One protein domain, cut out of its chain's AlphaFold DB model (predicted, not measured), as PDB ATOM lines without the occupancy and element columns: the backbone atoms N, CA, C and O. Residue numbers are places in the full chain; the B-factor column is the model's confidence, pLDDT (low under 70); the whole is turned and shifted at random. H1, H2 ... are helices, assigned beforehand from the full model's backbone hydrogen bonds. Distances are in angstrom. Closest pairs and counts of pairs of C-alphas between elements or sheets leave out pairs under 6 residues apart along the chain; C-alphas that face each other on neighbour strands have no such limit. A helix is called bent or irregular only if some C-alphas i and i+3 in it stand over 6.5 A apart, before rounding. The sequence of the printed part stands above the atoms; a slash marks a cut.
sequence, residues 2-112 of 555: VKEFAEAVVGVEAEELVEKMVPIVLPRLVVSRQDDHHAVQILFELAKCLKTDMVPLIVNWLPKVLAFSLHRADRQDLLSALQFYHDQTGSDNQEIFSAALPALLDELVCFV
ATOM      1  N   VAL A   2     165.528 222.883 168.237       75.88
ATOM      2  CA  VAL A   2     164.174 223.394 167.865       75.88
ATOM      3  C   VAL A   2     163.171 222.259 167.634       75.88
ATOM      4  O   VAL A   2     162.067 222.307 168.159       75.88
ATOM      5  N   LYS A   3     163.585 221.198 166.929       78.94
ATOM      6  CA  LYS A   3     162.775 219.986 166.734       78.94
ATOM      7  C   LYS A   3     162.414 219.298 168.057       78.94
ATOM      8  O   LYS A   3     161.252 219.020 168.308       78.94
ATOM      9  N   GLU A   4     163.403 219.103 168.926       79.31
ATOM     10  CA  GLU A   4     163.195 218.511 170.257       79.31
ATOM     11  C   GLU A   4     162.284 219.379 171.132       79.31
ATOM     12  O   GLU A   4     161.462 218.849 171.863       79.31
ATOM     13  N   PHE A   5     162.386 220.706 171.046       82.88
ATOM     14  CA  PHE A   5     161.507 221.617 171.773       82.88
ATOM     15  C   PHE A   5     160.065 221.564 171.245       82.88
ATOM     16  O   PHE A   5     159.128 221.487 172.038       82.88
ATOM     17  N   ALA A   6     159.884 221.560 169.920       81.75
ATOM     18  CA  ALA A   6     158.569 221.434 169.290       81.75
ATOM     19  C   ALA A   6     157.863 220.145 169.728       81.75
ATOM     20  O   ALA A   6     156.736 220.190 170.219       81.75
ATOM     21  N   GLU A   7     158.569 219.019 169.628       83.50
ATOM     22  CA  GLU A   7     158.009 217.691 169.868       83.50
ATOM     23  C   GLU A   7     157.867 217.380 171.369       83.50
ATOM     24  O   GLU A   7     156.848 216.834 171.782       83.50
ATOM     25  N   ALA A   8     158.849 217.744 172.205       77.75
ATOM     26  CA  ALA A   8     158.870 217.359 173.620       77.75
ATOM     27  C   ALA A   8     158.210 218.370 174.571       77.75
ATOM     28  O   ALA A   8     157.795 217.980 175.662       77.75
ATOM     29  N   VAL A   9     158.135 219.657 174.204       81.25
ATOM     30  CA  VAL A   9     157.597 220.716 175.084       81.25
ATOM     31  C   VAL A   9     156.258 221.241 174.581       81.25
ATOM     32  O   VAL A   9     155.329 221.387 175.371       81.25
ATOM     33  N   VAL A  10     156.150 221.535 173.283       79.75
ATOM     34  CA  VAL A  10     154.938 222.138 172.699       79.75
ATOM     35  C   VAL A  10     153.945 221.071 172.215       79.75
ATOM     36  O   VAL A  10     152.743 221.320 172.208       79.75
ATOM     37  N   GLY A  11     154.429 219.875 171.864       81.25
ATOM     38  CA  GLY A  11     153.606 218.761 171.384       81.25
ATOM     39  C   GLY A  11     153.104 218.935 169.947       81.25
ATOM     40  O   GLY A  11     152.062 218.387 169.601       81.25
ATOM     41  N   VAL A  12     153.818 219.712 169.126       87.12
ATOM     42  CA  VAL A  12     153.498 219.963 167.709       87.12
ATOM     43  C   VAL A  12     154.654 219.530 166.814       87.12
ATOM     44  O   VAL A  12     155.798 219.431 167.266       87.12
ATOM     45  N   GLU A  13     154.376 219.290 165.533       85.00
ATOM     46  CA  GLU A  13     155.441 219.020 164.566       85.00
ATOM     47  C   GLU A  13     156.368 220.238 164.427       85.00
ATOM     48  O   GLU A  13     155.946 221.395 164.513       85.00
ATOM     49  N   ALA A  14     157.657 219.985 164.189       81.31
ATOM     50  CA  ALA A  14     158.641 221.055 164.038       81.31
ATOM     51  C   ALA A  14     158.299 222.021 162.888       81.31
ATOM     52  O   ALA A  14     158.580 223.210 163.002       81.31
ATOM     53  N   GLU A  15     157.669 221.527 161.819       84.25
ATOM     54  CA  GLU A  15     157.179 222.333 160.692       84.25
ATOM     55  C   GLU A  15     156.124 223.351 161.150       84.25
ATOM     56  O   GLU A  15     156.276 224.544 160.895       84.25
ATOM     57  N   GLU A  16     155.134 222.913 161.935       83.94
ATOM     58  CA  GLU A  16     154.067 223.773 162.461       83.94
ATOM     59  C   GLU A  16     154.609 224.835 163.437       83.94
ATOM     60  O   GLU A  16     154.171 225.991 163.436       83.94
ATOM     61  N   LEU A  17     155.595 224.474 164.271       85.56
ATOM     62  CA  LEU A  17     156.244 225.447 165.151       85.56
ATOM     63  C   LEU A  17     157.032 226.485 164.343       85.56
ATOM     64  O   LEU A  17     156.929 227.683 164.617       85.56
ATOM     65  N   VAL A  18     157.812 226.039 163.354       84.88
ATOM     66  CA  VAL A  18     158.608 226.929 162.502       84.88
ATOM     67  C   VAL A  18     157.698 227.887 161.738       84.88
ATOM     68  O   VAL A  18     157.976 229.085 161.733       84.88
ATOM     69  N   GLU A  19     156.578 227.410 161.193       85.50
ATOM     70  CA  GLU A  19     155.586 228.236 160.496       85.50
ATOM     71  C   GLU A  19     155.055 229.374 161.385       85.50
ATOM     72  O   GLU A  19     154.987 230.526 160.950       85.50
ATOM     73  N   LYS A  20     154.782 229.100 162.669       84.44
ATOM     74  CA  LYS A  20     154.366 230.123 163.649       84.44
ATOM     75  C   LYS A  20     155.501 231.066 164.063       84.44
ATOM     76  O   LYS A  20     155.237 232.205 164.448       84.44
ATOM     77  N   MET A  21     156.759 230.622 163.997       85.06
ATOM     78  CA  MET A  21     157.934 231.420 164.370       85.06
ATOM     79  C   MET A  21     158.404 232.369 163.262       85.06
ATOM     80  O   MET A  21     158.852 233.478 163.573       85.06
ATOM     81  N   VAL A  22     158.309 231.968 161.988       86.94
ATOM     82  CA  VAL A  22     158.801 232.754 160.837       86.94
ATOM     83  C   VAL A  22     158.353 234.221 160.867       86.94
ATOM     84  O   VAL A  22     159.223 235.086 160.742       86.94
ATOM     85  N   PRO A  23     157.076 234.563 161.124       84.25
ATOM     86  CA  PRO A  23     156.614 235.952 161.106       84.25
ATOM     87  C   PRO A  23     157.297 236.860 162.140       84.25
ATOM     88  O   PRO A  23     157.284 238.078 161.982       84.25
ATOM     89  N   ILE A  24     157.854 236.283 163.211       84.25
ATOM     90  CA  ILE A  24     158.484 237.001 164.329       84.25
ATOM     91  C   ILE A  24     160.009 237.004 164.181       84.25
ATOM     92  O   ILE A  24     160.673 238.001 164.471       84.25
ATOM     93  N   VAL A  25     160.572 235.875 163.747       85.94
ATOM     94  CA  VAL A  25     162.019 235.659 163.672       85.94
ATOM     95  C   VAL A  25     162.604 236.271 162.402       85.94
ATOM     96  O   VAL A  25     163.640 236.931 162.470       85.94
ATOM     97  N   LEU A  26     161.927 236.120 161.262       87.56
ATOM     98  CA  LEU A  26     162.425 236.569 159.962       87.56
ATOM     99  C   LEU A  26     162.709 238.084 159.913       87.56
ATOM    100  O   LEU A  26     163.818 238.444 159.517       87.56
ATOM    101  N   PRO A  27     161.821 238.988 160.388       87.31
ATOM    102  CA  PRO A  27     162.128 240.422 160.412       87.31
ATOM    103  C   PRO A  27     163.374 240.762 161.234       87.31
ATOM    104  O   PRO A  27     164.169 241.614 160.845       87.31
ATOM    105  N   ARG A  28     163.588 240.062 162.356       86.19
ATOM    106  CA  ARG A  28     164.755 240.276 163.223       86.19
ATOM    107  C   ARG A  28     166.042 239.773 162.581       86.19
ATOM    108  O   ARG A  28     167.059 240.448 162.708       86.19
ATOM    109  N   LEU A  29     165.991 238.627 161.901       85.06
ATOM    110  CA  LEU A  29     167.128 238.061 161.174       85.06
ATOM    111  C   LEU A  29     167.572 238.963 160.017       85.06
ATOM    112  O   LEU A  29     168.766 239.192 159.862       85.06
ATOM    113  N   VAL A  30     166.625 239.499 159.241       84.25
ATOM    114  CA  VAL A  30     166.940 240.358 158.086       84.25
ATOM    115  C   VAL A  30     167.474 241.728 158.516       84.25
ATOM    116  O   VAL A  30     168.332 242.285 157.841       84.25
ATOM    117  N   VAL A  31     167.001 242.277 159.640       80.75
ATOM    118  CA  VAL A  31     167.417 243.612 160.104       80.75
ATOM    119  C   VAL A  31     168.691 243.586 160.953       80.75
ATOM    120  O   VAL A  31     169.507 244.492 160.853       80.75
ATOM    121  N   SER A  32     168.917 242.554 161.770       73.94
ATOM    122  CA  SER A  32     170.043 242.514 162.725       73.94
ATOM    123  C   SER A  32     171.376 242.072 162.093       73.94
ATOM    124  O   SER A  32     172.152 241.377 162.745       73.94
ATOM    125  N   ARG A  33     171.637 242.444 160.830       63.94
ATOM    126  CA  ARG A  33     172.789 242.041 159.989       63.94
ATOM    127  C   ARG A  33     174.146 242.539 160.516       63.94
ATOM    128  O   ARG A  33     174.823 243.327 159.868       63.94
ATOM    129  N   GLN A  34     174.574 242.068 161.682       53.59
ATOM    130  CA  GLN A  34     175.964 242.224 162.116       53.59
ATOM    131  C   GLN A  34     176.877 241.119 161.543       53.59
ATOM    132  O   GLN A  34     178.061 241.381 161.390       53.59
ATOM    133  N   ASP A  35     176.337 239.960 161.117       53.53
ATOM    134  CA  ASP A  35     177.088 238.860 160.476       53.53
ATOM    135  C   ASP A  35     176.305 238.199 159.317       53.53
ATOM    136  O   ASP A  35     175.440 237.341 159.519       53.53
ATOM    137  N   ASP A  36     176.631 238.575 158.076       61.72
ATOM    138  CA  ASP A  36     175.867 238.234 156.861       61.72
ATOM    139  C   ASP A  36     175.748 236.729 156.551       61.72
ATOM    140  O   ASP A  36     174.731 236.268 156.032       61.72
ATOM    141  N   HIS A  37     176.761 235.924 156.885       66.06
ATOM    142  CA  HIS A  37     176.782 234.511 156.493       66.06
ATOM    143  C   HIS A  37     175.897 233.604 157.355       66.06
ATOM    144  O   HIS A  37     175.288 232.670 156.831       66.06
ATOM    145  N   HIS A  38     175.785 233.875 158.658       73.31
ATOM    146  CA  HIS A  38     174.992 233.036 159.561       73.31
ATOM    147  C   HIS A  38     173.488 233.269 159.377       73.31
ATOM    148  O   HIS A  38     172.713 232.315 159.401       73.31
ATOM    149  N   ALA A  39     173.065 234.514 159.132       76.50
ATOM    150  CA  ALA A  39     171.656 234.839 158.911       76.50
ATOM    151  C   ALA A  39     171.093 234.145 157.657       76.50
ATOM    152  O   ALA A  39     170.022 233.544 157.714       76.50
ATOM    153  N   VAL A  40     171.842 234.156 156.548       79.56
ATOM    154  CA  VAL A  40     171.438 233.494 155.296       79.56
ATOM    155  C   VAL A  40     171.377 231.972 155.461       79.56
ATOM    156  O   VAL A  40     170.423 231.346 155.006       79.56
ATOM    157  N   GLN A  41     172.332 231.364 156.174       81.75
ATOM    158  CA  GLN A  41     172.291 229.926 156.480       81.75
ATOM    159  C   GLN A  41     171.062 229.541 157.313       81.75
ATOM    160  O   GLN A  41     170.412 228.539 157.021       81.75
ATOM    161  N   ILE A  42     170.698 230.357 158.308       83.38
ATOM    162  CA  ILE A  42     169.483 230.138 159.106       83.38
ATOM    163  C   ILE A  42     168.232 230.231 158.221       83.38
ATOM    164  O   ILE A  42     167.333 229.405 158.362       83.38
ATOM    165  N   LEU A  43     168.171 231.183 157.283       84.62
ATOM    166  CA  LEU A  43     167.056 231.295 156.335       84.62
ATOM    167  C   LEU A  43     166.937 230.065 155.426       84.62
ATOM    168  O   LEU A  43     165.823 229.588 155.208       84.62
ATOM    169  N   PHE A  44     168.057 229.513 154.948       84.50
ATOM    170  CA  PHE A  44     168.057 228.265 154.179       84.50
ATOM    171  C   PHE A  44     167.531 227.078 154.994       84.50
ATOM    172  O   PHE A  44     166.716 226.307 154.490       84.50
ATOM    173  N   GLU A  45     167.940 226.941 156.256       84.19
ATOM    174  CA  GLU A  45     167.446 225.866 157.126       84.19
ATOM    175  C   GLU A  45     165.964 226.044 157.498       84.19
ATOM    176  O   GLU A  45     165.225 225.059 157.553       84.19
ATOM    177  N   LEU A  46     165.486 227.283 157.678       85.75
ATOM    178  CA  LEU A  46     164.059 227.577 157.868       85.75
ATOM    179  C   LEU A  46     163.242 227.205 156.623       85.75
ATOM    180  O   LEU A  46     162.210 226.545 156.739       85.75
ATOM    181  N   ALA A  47     163.720 227.580 155.434       86.62
ATOM    182  CA  ALA A  47     163.066 227.271 154.165       86.62
ATOM    183  C   ALA A  47     162.994 225.753 153.924       86.62
ATOM    184  O   ALA A  47     161.936 225.214 153.594       86.62
ATOM    185  N   LYS A  48     164.085 225.037 154.220       87.00
ATOM    186  CA  LYS A  48     164.156 223.574 154.154       87.00
ATOM    187  C   LYS A  48     163.186 222.891 155.122       87.00
ATOM    188  O   LYS A  48     162.536 221.925 154.728       87.00
ATOM    189  N   CYS A  49     163.058 223.391 156.355       84.69
ATOM    190  CA  CYS A  49     162.070 222.887 157.318       84.69
ATOM    191  C   CYS A  49     160.628 223.047 156.812       84.69
ATOM    192  O   CYS A  49     159.811 222.163 157.044       84.69
ATOM    193  N   LEU A  50     160.338 224.139 156.095       84.94
ATOM    194  CA  LEU A  50     159.022 224.454 155.526       84.94
ATOM    195  C   LEU A  50     158.805 223.904 154.106       84.94
ATOM    196  O   LEU A  50     157.825 224.260 153.452       84.94
ATOM    197  N   LYS A  51     159.735 223.083 153.594       87.25
ATOM    198  CA  LYS A  51     159.686 222.507 152.236       87.25
ATOM    199  C   LYS A  51     159.450 223.566 151.144       87.25
ATOM    200  O   LYS A  51     158.725 223.331 150.182       87.25
ATOM    201  N   THR A  52     160.047 224.740 151.312       88.62
ATOM    202  CA  THR A  52     159.911 225.903 150.428       88.62
ATOM    203  C   THR A  52     161.301 226.431 150.071       88.62
ATOM    204  O   THR A  52     162.256 226.229 150.817       88.62
ATOM    205  N   ASP A  53     161.435 227.108 148.932       88.12
ATOM    206  CA  ASP A  53     162.676 227.797 148.575       88.12
ATOM    207  C   ASP A  53     162.846 229.103 149.370       88.12
ATOM    208  O   ASP A  53     161.877 229.762 149.755       88.12
ATOM    209  N   MET A  54     164.093 229.528 149.586       85.88
ATOM    210  CA  MET A  54     164.391 230.731 150.375       85.88
ATOM    211  C   MET A  54     163.718 231.994 149.811       85.88
ATOM    212  O   MET A  54     163.195 232.796 150.580       85.88
ATOM    213  N   VAL A  55     163.704 232.167 148.484       86.25
ATOM    214  CA  VAL A  55     163.152 233.370 147.832       86.25
ATOM    215  C   VAL A  55     161.632 233.496 148.045       86.25
ATOM    216  O   VAL A  55     161.198 234.530 148.554       86.25
ATOM    217  N   PRO A  56     160.801 232.472 147.765       87.31
ATOM    218  CA  PRO A  56     159.386 232.495 148.135       87.31
ATOM    219  C   PRO A  56     159.144 232.753 149.626       87.31
ATOM    220  O   PRO A  56     158.237 233.510 149.968       87.31
ATOM    221  N   LEU A  57     159.967 232.182 150.518       87.50
ATOM    222  CA  LEU A  57     159.835 232.409 151.959       87.50
ATOM    223  C   LEU A  57     160.010 233.891 152.316       87.50
ATOM    224  O   LEU A  57     159.160 234.457 153.001       87.50
ATOM    225  N   ILE A  58     161.088 234.531 151.851       87.62
ATOM    226  CA  ILE A  58     161.351 235.942 152.171       87.62
ATOM    227  C   ILE A  58     160.331 236.873 151.502       87.62
ATOM    228  O   ILE A  58     159.871 237.815 152.139       87.62
ATOM    229  N   VAL A  59     159.915 236.592 150.261       87.62
ATOM    230  CA  VAL A  59     158.950 237.429 149.525       87.62
ATOM    231  C   VAL A  59     157.562 237.370 150.166       87.62
ATOM    232  O   VAL A  59     156.930 238.410 150.340       87.62
ATOM    233  N   ASN A  60     157.107 236.192 150.605       88.81
ATOM    234  CA  ASN A  60     155.804 236.041 151.265       88.81
ATOM    235  C   ASN A  60     155.699 236.848 152.569       88.81
ATOM    236  O   ASN A  60     154.622 237.326 152.928       88.81
ATOM    237  N   TRP A  61     156.816 237.027 153.274       89.38
ATOM    238  CA  TRP A  61     156.882 237.749 154.547       89.38
ATOM    239  C   TRP A  61     157.495 239.152 154.428       89.38
ATOM    240  O   TRP A  61     157.654 239.837 155.444       89.38
ATOM    241  N   LEU A  62     157.770 239.615 153.205       90.50
ATOM    242  CA  LEU A  62     158.293 240.947 152.906       90.50
ATOM    243  C   LEU A  62     157.516 242.074 153.617       90.50
ATOM    244  O   LEU A  62     158.172 242.915 154.239       90.50
ATOM    245  N   PRO A  63     156.163 242.091 153.639       91.38
ATOM    246  CA  PRO A  63     155.410 243.126 154.350       91.38
ATOM    247  C   PRO A  63     155.772 243.235 155.837       91.38
ATOM    248  O   PRO A  63     155.910 244.342 156.356       91.38
ATOM    249  N   LYS A  64     155.997 242.103 156.518       89.12
ATOM    250  CA  LYS A  64     156.366 242.083 157.942       89.12
ATOM    251  C   LYS A  64     157.782 242.572 158.184       89.12
ATOM    252  O   LYS A  64     158.025 243.265 159.170       89.12
ATOM    253  N   VAL A  65     158.711 242.231 157.291       89.19
ATOM    254  CA  VAL A  65     160.090 242.725 157.376       89.19
ATOM    255  C   VAL A  65     160.120 244.238 157.187       89.19
ATOM    256  O   VAL A  65     160.662 244.936 158.038       89.19
ATOM    257  N   LEU A  66     159.463 244.754 156.143       90.19
ATOM    258  CA  LEU A  66     159.385 246.193 155.887       90.19
ATOM    259  C   LEU A  66     158.702 246.944 157.036       90.19
ATOM    260  O   LEU A  66     159.212 247.974 157.472       90.19
ATOM    261  N   ALA A  67     157.592 246.422 157.570       88.94
ATOM    262  CA  ALA A  67     156.911 247.020 158.717       88.94
ATOM    263  C   ALA A  67     157.811 247.070 159.963       88.94
ATOM    264  O   ALA A  67     157.858 248.087 160.655       88.94
ATOM    265  N   PHE A  68     158.559 245.997 160.237       87.38
ATOM    266  CA  PHE A  68     159.504 245.945 161.353       87.38
ATOM    267  C   PHE A  68     160.659 246.940 161.175       87.38
ATOM    268  O   PHE A  68     160.985 247.664 162.118       87.38
ATOM    269  N   SER A  69     161.237 247.026 159.973       87.00
ATOM    270  CA  SER A  69     162.298 247.984 159.644       87.00
ATOM    271  C   SER A  69     161.830 249.436 159.765       87.00
ATOM    272  O   SER A  69     162.513 250.243 160.384       87.00
ATOM    273  N   LEU A  70     160.649 249.765 159.229       86.75
ATOM    274  CA  LEU A  70     160.060 251.110 159.305       86.75
ATOM    275  C   LEU A  70     159.721 251.529 160.740       86.75
ATOM    276  O   LEU A  70     159.694 252.718 161.054       86.75
ATOM    277  N   HIS A  71     159.444 250.561 161.614       82.69
ATOM    278  CA  HIS A  71     159.097 250.838 163.000       82.69
ATOM    279  C   HIS A  71     160.304 251.262 163.854       82.69
ATOM    280  O   HIS A  71     160.150 251.974 164.861       82.69
ATOM    281  N   ARG A  72     161.510 250.827 163.472       79.94
ATOM    282  CA  ARG A  72     162.743 251.170 164.176       79.94
ATOM    283  C   ARG A  72     163.155 252.615 163.909       79.94
ATOM    284  O   ARG A  72     162.885 253.184 162.861       79.94
ATOM    285  N   ALA A  73     163.798 253.220 164.906       62.94
ATOM    286  CA  ALA A  73     164.217 254.619 164.835       62.94
ATOM    287  C   ALA A  73     165.416 254.841 163.894       62.94
ATOM    288  O   ALA A  73     165.634 255.968 163.453       62.94
ATOM    289  N   ASP A  74     166.191 253.791 163.602       76.50
ATOM    290  CA  ASP A  74     167.367 253.879 162.743       76.50
ATOM    291  C   ASP A  74     166.998 253.655 161.271       76.50
ATOM    292  O   ASP A  74     166.491 252.603 160.881       76.50
ATOM    293  N   ARG A  75     167.289 254.651 160.431       76.38
ATOM    294  CA  ARG A  75     167.065 254.585 158.984       76.38
ATOM    295  C   ARG A  75     167.997 253.577 158.300       76.38
ATOM    296  O   ARG A  75     167.675 253.097 157.213       76.38
ATOM    297  N   GLN A  76     169.119 253.238 158.932       79.31
ATOM    298  CA  GLN A  76     170.084 252.268 158.424       79.31
ATOM    299  C   GLN A  76     169.518 250.841 158.392       79.31
ATOM    300  O   GLN A  76     169.820 250.082 157.469       79.31
ATOM    301  N   ASP A  77     168.637 250.498 159.334       82.94
ATOM    302  CA  ASP A  77     167.965 249.194 159.397       82.94
ATOM    303  C   ASP A  77     167.054 248.960 158.179       82.94
ATOM    304  O   ASP A  77     167.000 247.856 157.630       82.94
ATOM    305  N   LEU A  78     166.365 250.007 157.709       85.94
ATOM    306  CA  LEU A  78     165.547 249.942 156.496       85.94
ATOM    307  C   LEU A  78     166.407 249.781 155.242       85.94
ATOM    308  O   LEU A  78     166.108 248.932 154.406       85.94
ATOM    309  N   LEU A  79     167.482 250.562 155.117       85.19
ATOM    310  CA  LEU A  79     168.393 250.466 153.973       85.19
ATOM    311  C   LEU A  79     169.048 249.082 153.889       85.19
ATOM    312  O   LEU A  79     169.140 248.516 152.805       85.19
ATOM    313  N   SER A  80     169.424 248.509 155.033       85.50
ATOM    314  CA  SER A  80     170.040 247.178 155.111       85.50
ATOM    315  C   SER A  80     169.068 246.065 154.703       85.50
ATOM    316  O   SER A  80     169.459 245.125 154.006       85.50
ATOM    317  N   ALA A  81     167.795 246.185 155.095       87.06
ATOM    318  CA  ALA A  81     166.740 245.273 154.665       87.06
ATOM    319  C   ALA A  81     166.444 245.409 153.162       87.06
ATOM    320  O   ALA A  81     166.299 244.402 152.475       87.06
ATOM    321  N   LEU A  82     166.396 246.631 152.624       87.44
ATOM    322  CA  LEU A  82     166.194 246.851 151.189       87.44
ATOM    323  C   LEU A  82     167.353 246.296 150.360       87.44
ATOM    324  O   LEU A  82     167.115 245.629 149.358       87.44
ATOM    325  N   GLN A  83     168.593 246.483 150.817       87.44
ATOM    326  CA  GLN A  83     169.765 245.904 150.169       87.44
ATOM    327  C   GLN A  83     169.726 244.370 150.189       87.44
ATOM    328  O   GLN A  83     170.007 243.749 149.173       87.44
ATOM    329  N   PHE A  84     169.282 243.751 151.293       87.25
ATOM    330  CA  PHE A  84     169.061 242.301 151.344       87.25
ATOM    331  C   PHE A  84     168.100 241.827 150.247       87.25
ATOM    332  O   PHE A  84     168.408 240.884 149.523       87.25
ATOM    333  N   TYR A  85     166.943 242.477 150.103       88.38
ATOM    334  CA  TYR A  85     165.985 242.091 149.067       88.38
ATOM    335  C   TYR A  85     166.512 242.371 147.662       88.38
ATOM    336  O   TYR A  85     166.296 241.540 146.782       88.38
ATOM    337  N   HIS A  86     167.247 243.463 147.454       88.12
ATOM    338  CA  HIS A  86     167.903 243.742 146.180       88.12
ATOM    339  C   HIS A  86     168.893 242.631 145.798       88.12
ATOM    340  O   HIS A  86     168.819 242.103 144.692       88.12
ATOM    341  N   ASP A  87     169.742 242.194 146.734       87.00
ATOM    342  CA  ASP A  87     170.732 241.136 146.497       87.00
ATOM    343  C   ASP A  87     170.078 239.775 146.188       87.00
ATOM    344  O   ASP A  87     170.618 238.988 145.411       87.00
ATOM    345  N   GLN A  88     168.920 239.477 146.793       86.25
ATOM    346  CA  GLN A  88     168.234 238.186 146.632       86.25
ATOM    347  C   GLN A  88     167.248 238.137 145.458       86.25
ATOM    348  O   GLN A  88     167.011 237.061 144.910       86.25
ATOM    349  N   THR A  89     166.633 239.264 145.092       85.12
ATOM    350  CA  THR A  89     165.558 239.318 144.080       85.12
ATOM    351  C   THR A  89     165.948 240.079 142.816       85.12
ATOM    352  O   THR A  89     165.317 239.895 141.780       85.12
ATOM    353  N   GLY A  90     166.982 240.922 142.880       86.00
ATOM    354  CA  GLY A  90     167.367 241.841 141.807       86.00
ATOM    355  C   GLY A  90     166.430 243.040 141.634       86.00
ATOM    356  O   GLY A  90     166.670 243.856 140.749       86.00
ATOM    357  N   SER A  91     165.378 243.160 142.451       88.25
ATOM    358  CA  SER A  91     164.370 244.216 142.334       88.25
ATOM    359  C   SER A  91     164.825 245.529 142.960       88.25
ATOM    360  O   SER A  91     165.591 245.540 143.929       88.25
ATOM    361  N   ASP A  92     164.346 246.649 142.425       89.75
ATOM    362  CA  ASP A  92     164.616 247.966 143.003       89.75
ATOM    363  C   ASP A  92     163.686 248.297 144.190       89.75
ATOM    364  O   ASP A  92     162.736 247.577 144.509       89.75
ATOM    365  N   ASN A  93     163.953 249.412 144.877       87.56
ATOM    366  CA  ASN A  93     163.154 249.817 146.036       87.56
ATOM    367  C   ASN A  93     161.675 250.063 145.679       87.56
ATOM    368  O   ASN A  93     160.800 249.768 146.491       87.56
ATOM    369  N   GLN A  94     161.375 250.612 144.500       88.06
ATOM    370  CA  GLN A  94     159.994 250.893 144.102       88.06
ATOM    371  C   GLN A  94     159.234 249.599 143.822       88.06
ATOM    372  O   GLN A  94     158.107 249.439 144.292       88.06
ATOM    373  N   GLU A  95     159.862 248.653 143.134       88.88
ATOM    374  CA  GLU A  95     159.327 247.320 142.873       88.88
ATOM    375  C   GLU A  95     159.031 246.583 144.184       88.88
ATOM    376  O   GLU A  95     157.901 246.131 144.386       88.88
ATOM    377  N   ILE A  96     159.987 246.568 145.122       89.88
ATOM    378  CA  ILE A  96     159.840 245.930 146.441       89.88
ATOM    379  C   ILE A  96     158.637 246.508 147.203       89.88
ATOM    380  O   ILE A  96     157.775 245.761 147.676       89.88
ATOM    381  N   PHE A  97     158.538 247.838 147.313       90.00
ATOM    382  CA  PHE A  97     157.421 248.468 148.022       90.00
ATOM    383  C   PHE A  97     156.091 248.297 147.285       90.00
ATOM    384  O   PHE A  97     155.074 248.074 147.937       90.00
ATOM    385  N   SER A  98     156.074 248.374 145.952       87.19
ATOM    386  CA  SER A  98     154.842 248.263 145.160       87.19
ATOM    387  C   SER A  98     154.219 246.868 145.259       87.19
ATOM    388  O   SER A  98     153.003 246.756 145.419       87.19
ATOM    389  N   ALA A  99     155.048 245.818 145.267       87.25
ATOM    390  CA  ALA A  99     154.610 244.435 145.424       87.25
ATOM    391  C   ALA A  99     154.022 244.166 146.819       87.25
ATOM    392  O   ALA A  99     153.039 243.439 146.954       87.25
ATOM    393  N   ALA A 100     154.595 244.781 147.858       90.06
ATOM    394  CA  ALA A 100     154.156 244.599 149.240       90.06
ATOM    395  C   ALA A 100     153.047 245.569 149.679       90.06
ATOM    396  O   ALA A 100     152.473 245.364 150.746       90.06
ATOM    397  N   LEU A 101     152.739 246.619 148.907       89.38
ATOM    398  CA  LEU A 101     152.039 247.807 149.410       89.38
ATOM    399  C   LEU A 101     150.717 247.519 150.149       89.38
ATOM    400  O   LEU A 101     150.584 247.983 151.283       89.38
ATOM    401  N   PRO A 102     149.744 246.764 149.594       87.06
ATOM    402  CA  PRO A 102     148.475 246.540 150.289       87.06
ATOM    403  C   PRO A 102     148.656 245.795 151.618       87.06
ATOM    404  O   PRO A 102     148.072 246.187 152.625       87.06
ATOM    405  N   ALA A 103     149.497 244.758 151.629       88.44
ATOM    406  CA  ALA A 103     149.778 243.959 152.820       88.44
ATOM    407  C   ALA A 103     150.662 244.710 153.830       88.44
ATOM    408  O   ALA A 103     150.510 244.541 155.033       88.44
ATOM    409  N   LEU A 104     151.562 245.574 153.354       90.94
ATOM    410  CA  LEU A 104     152.402 246.419 154.195       90.94
ATOM    411  C   LEU A 104     151.562 247.464 154.925       90.94
ATOM    412  O   LEU A 104     151.718 247.631 156.130       90.94
ATOM    413  N   LEU A 105     150.664 248.158 154.222       89.94
ATOM    414  CA  LEU A 105     149.759 249.114 154.860       89.94
ATOM    415  C   LEU A 105     148.869 248.415 155.895       89.94
ATOM    416  O   LEU A 105     148.651 248.967 156.975       89.94
ATOM    417  N   ASP A 106     148.403 247.200 155.593       88.31
ATOM    418  CA  ASP A 106     147.654 246.383 156.546       88.31
ATOM    419  C   ASP A 106     148.478 246.059 157.796       88.31
ATOM    420  O   ASP A 106     148.013 246.296 158.905       88.31
ATOM    421  N   GLU A 107     149.726 245.612 157.646       88.25
ATOM    422  CA  GLU A 107     150.607 245.302 158.777       88.25
ATOM    423  C   GLU A 107     150.980 246.558 159.587       88.25
ATOM    424  O   GLU A 107     151.043 246.506 160.812       88.25
ATOM    425  N   LEU A 108     151.186 247.710 158.937       88.38
ATOM    426  CA  LEU A 108     151.506 248.976 159.610       88.38
ATOM    427  C   LEU A 108     150.335 249.510 160.442       88.38
ATOM    428  O   LEU A 108     150.542 250.007 161.549       88.38
ATOM    429  N   VAL A 109     149.112 249.438 159.911       86.75
ATOM    430  CA  VAL A 109     147.910 249.972 160.573       86.75
ATOM    431  C   VAL A 109     147.315 248.954 161.542       86.75
ATOM    432  O   VAL A 109     146.898 249.313 162.643       86.75
ATOM    433  N   CYS A 110     147.294 247.683 161.151       81.75
ATOM    434  CA  CYS A 110     146.644 246.579 161.844       81.75
ATOM    435  C   CYS A 110     147.655 245.575 162.425       81.75
ATOM    436  O   CYS A 110     147.365 244.379 162.434       81.75
ATOM    437  N   PHE A 111     148.812 246.017 162.924       79.00
ATOM    438  CA  PHE A 111     149.796 245.128 163.559       79.00
ATOM    439  C   PHE A 111     149.190 244.289 164.701       79.00
ATOM    440  O   PHE A 111     148.186 244.662 165.306       79.00
ATOM    441  N   VAL A 112     149.795 243.137 165.002       68.69
ATOM    442  CA  VAL A 112     149.392 242.315 166.156       68.69
ATOM    443  C   VAL A 112     149.822 243.010 167.447       68.69
ATOM    444  O   VAL A 112     150.999 243.339 167.623       68.69
TER     445      VAL A 112
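What this domain is: This is residues 2 to 112 of the 555 residues of the protein "Non-specific serine/threonine protein kinase" of Rhizophora mucronata (UniProt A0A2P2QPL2). Two helical hairpins, H2 with H3 and H5 with H6, are joined through the short helix H4, and the later part of the kinked helix H2 packs on H5 and H6. H1 crosses the beginning of H2 at one end of the longest axis, while H7 crosses H5 near the other end. The 111 printed residues hold seven named helices, H1 to H7 in that order, and no named strand; the class is all helix. The whole is compact, with a radius of gyration of the C-alphas of 14.5 A and spans of 43 by 32 by 25 A.

Where its parts are: H1, residues 2 to 10, begins with C-alpha 2 at (164.174, 223.394, 167.865) and is neither bent nor irregular, but only just: C-alphas 7 and 10 are 6.1 A apart. H2, residues 14 to 31, is 24.5 A long, with a kink of 60 degrees near residue 21; it is only just irregular, with C-alphas 20 and 23 at 6.7 A. H3, residues 36 to 49, is 20.6 A long, and H4 holds residues 54 to 60. H5, residues 62 to 71, begins with C-alpha 62 at (158.293, 240.947, 152.906). H6, residues 75 to 89, is 21.4 A long. H7, residues 93 to 109, is 21.1 A long and ends with C-alpha 109 at (147.910, 249.972, 160.573); it is irregular, with C-alphas 99 and 102 at 8.1 A, and has a kink of 70 degrees near residue 102.

How they stand to each other: H2 is the hub, touching four helices. With residues 14 to 17 alone it touches H1 at a steep tilt of 57 degrees, the closest C-alphas being those of Lys 3 and Ala 14, 5.0 A apart. H2 and H3 form a hairpin at a shallow tilt of 22 degrees, closest at C-alphas 15 and 49, 6.0 A. With residues 23 to 31 alone H2 touches H5, closest at C-alphas 27 and 65, 4.3 A. With residues 30 to 31 alone it touches H6, closest at C-alphas 31 and 77, 5.7 A. H3 touches H4 with residues 43 to 47 alone, about perpendicular at 81 degrees, closest at C-alphas 47 and 54, 5.3 A. H4 and H5 meet only through their link. H5 and H6 form a hairpin at a shallow tilt of 16 degrees, closest at C-alphas 69 and 78, 4.9 A. H7 touches H5, only just about perpendicular at 73 degrees, closest at C-alphas 63 and 104, 4.5 A. H1 and H7 are apart. Every O i to N i+4 pair is within hydrogen-bond range in H1, H4, H5 and H6, against 10 of 14 in H2, 9 of 10 in H3 and 11 of 13 in H7.

The domain as a whole: The two C-alphas farthest apart are those of Ala 8 and Gln 94, at 44.7 A. The printed part has no cut, and the six links between the helices are tight. The mean pLDDT of the printed part is 83.8; residues 33 to 37, 73 and 112 are under 70.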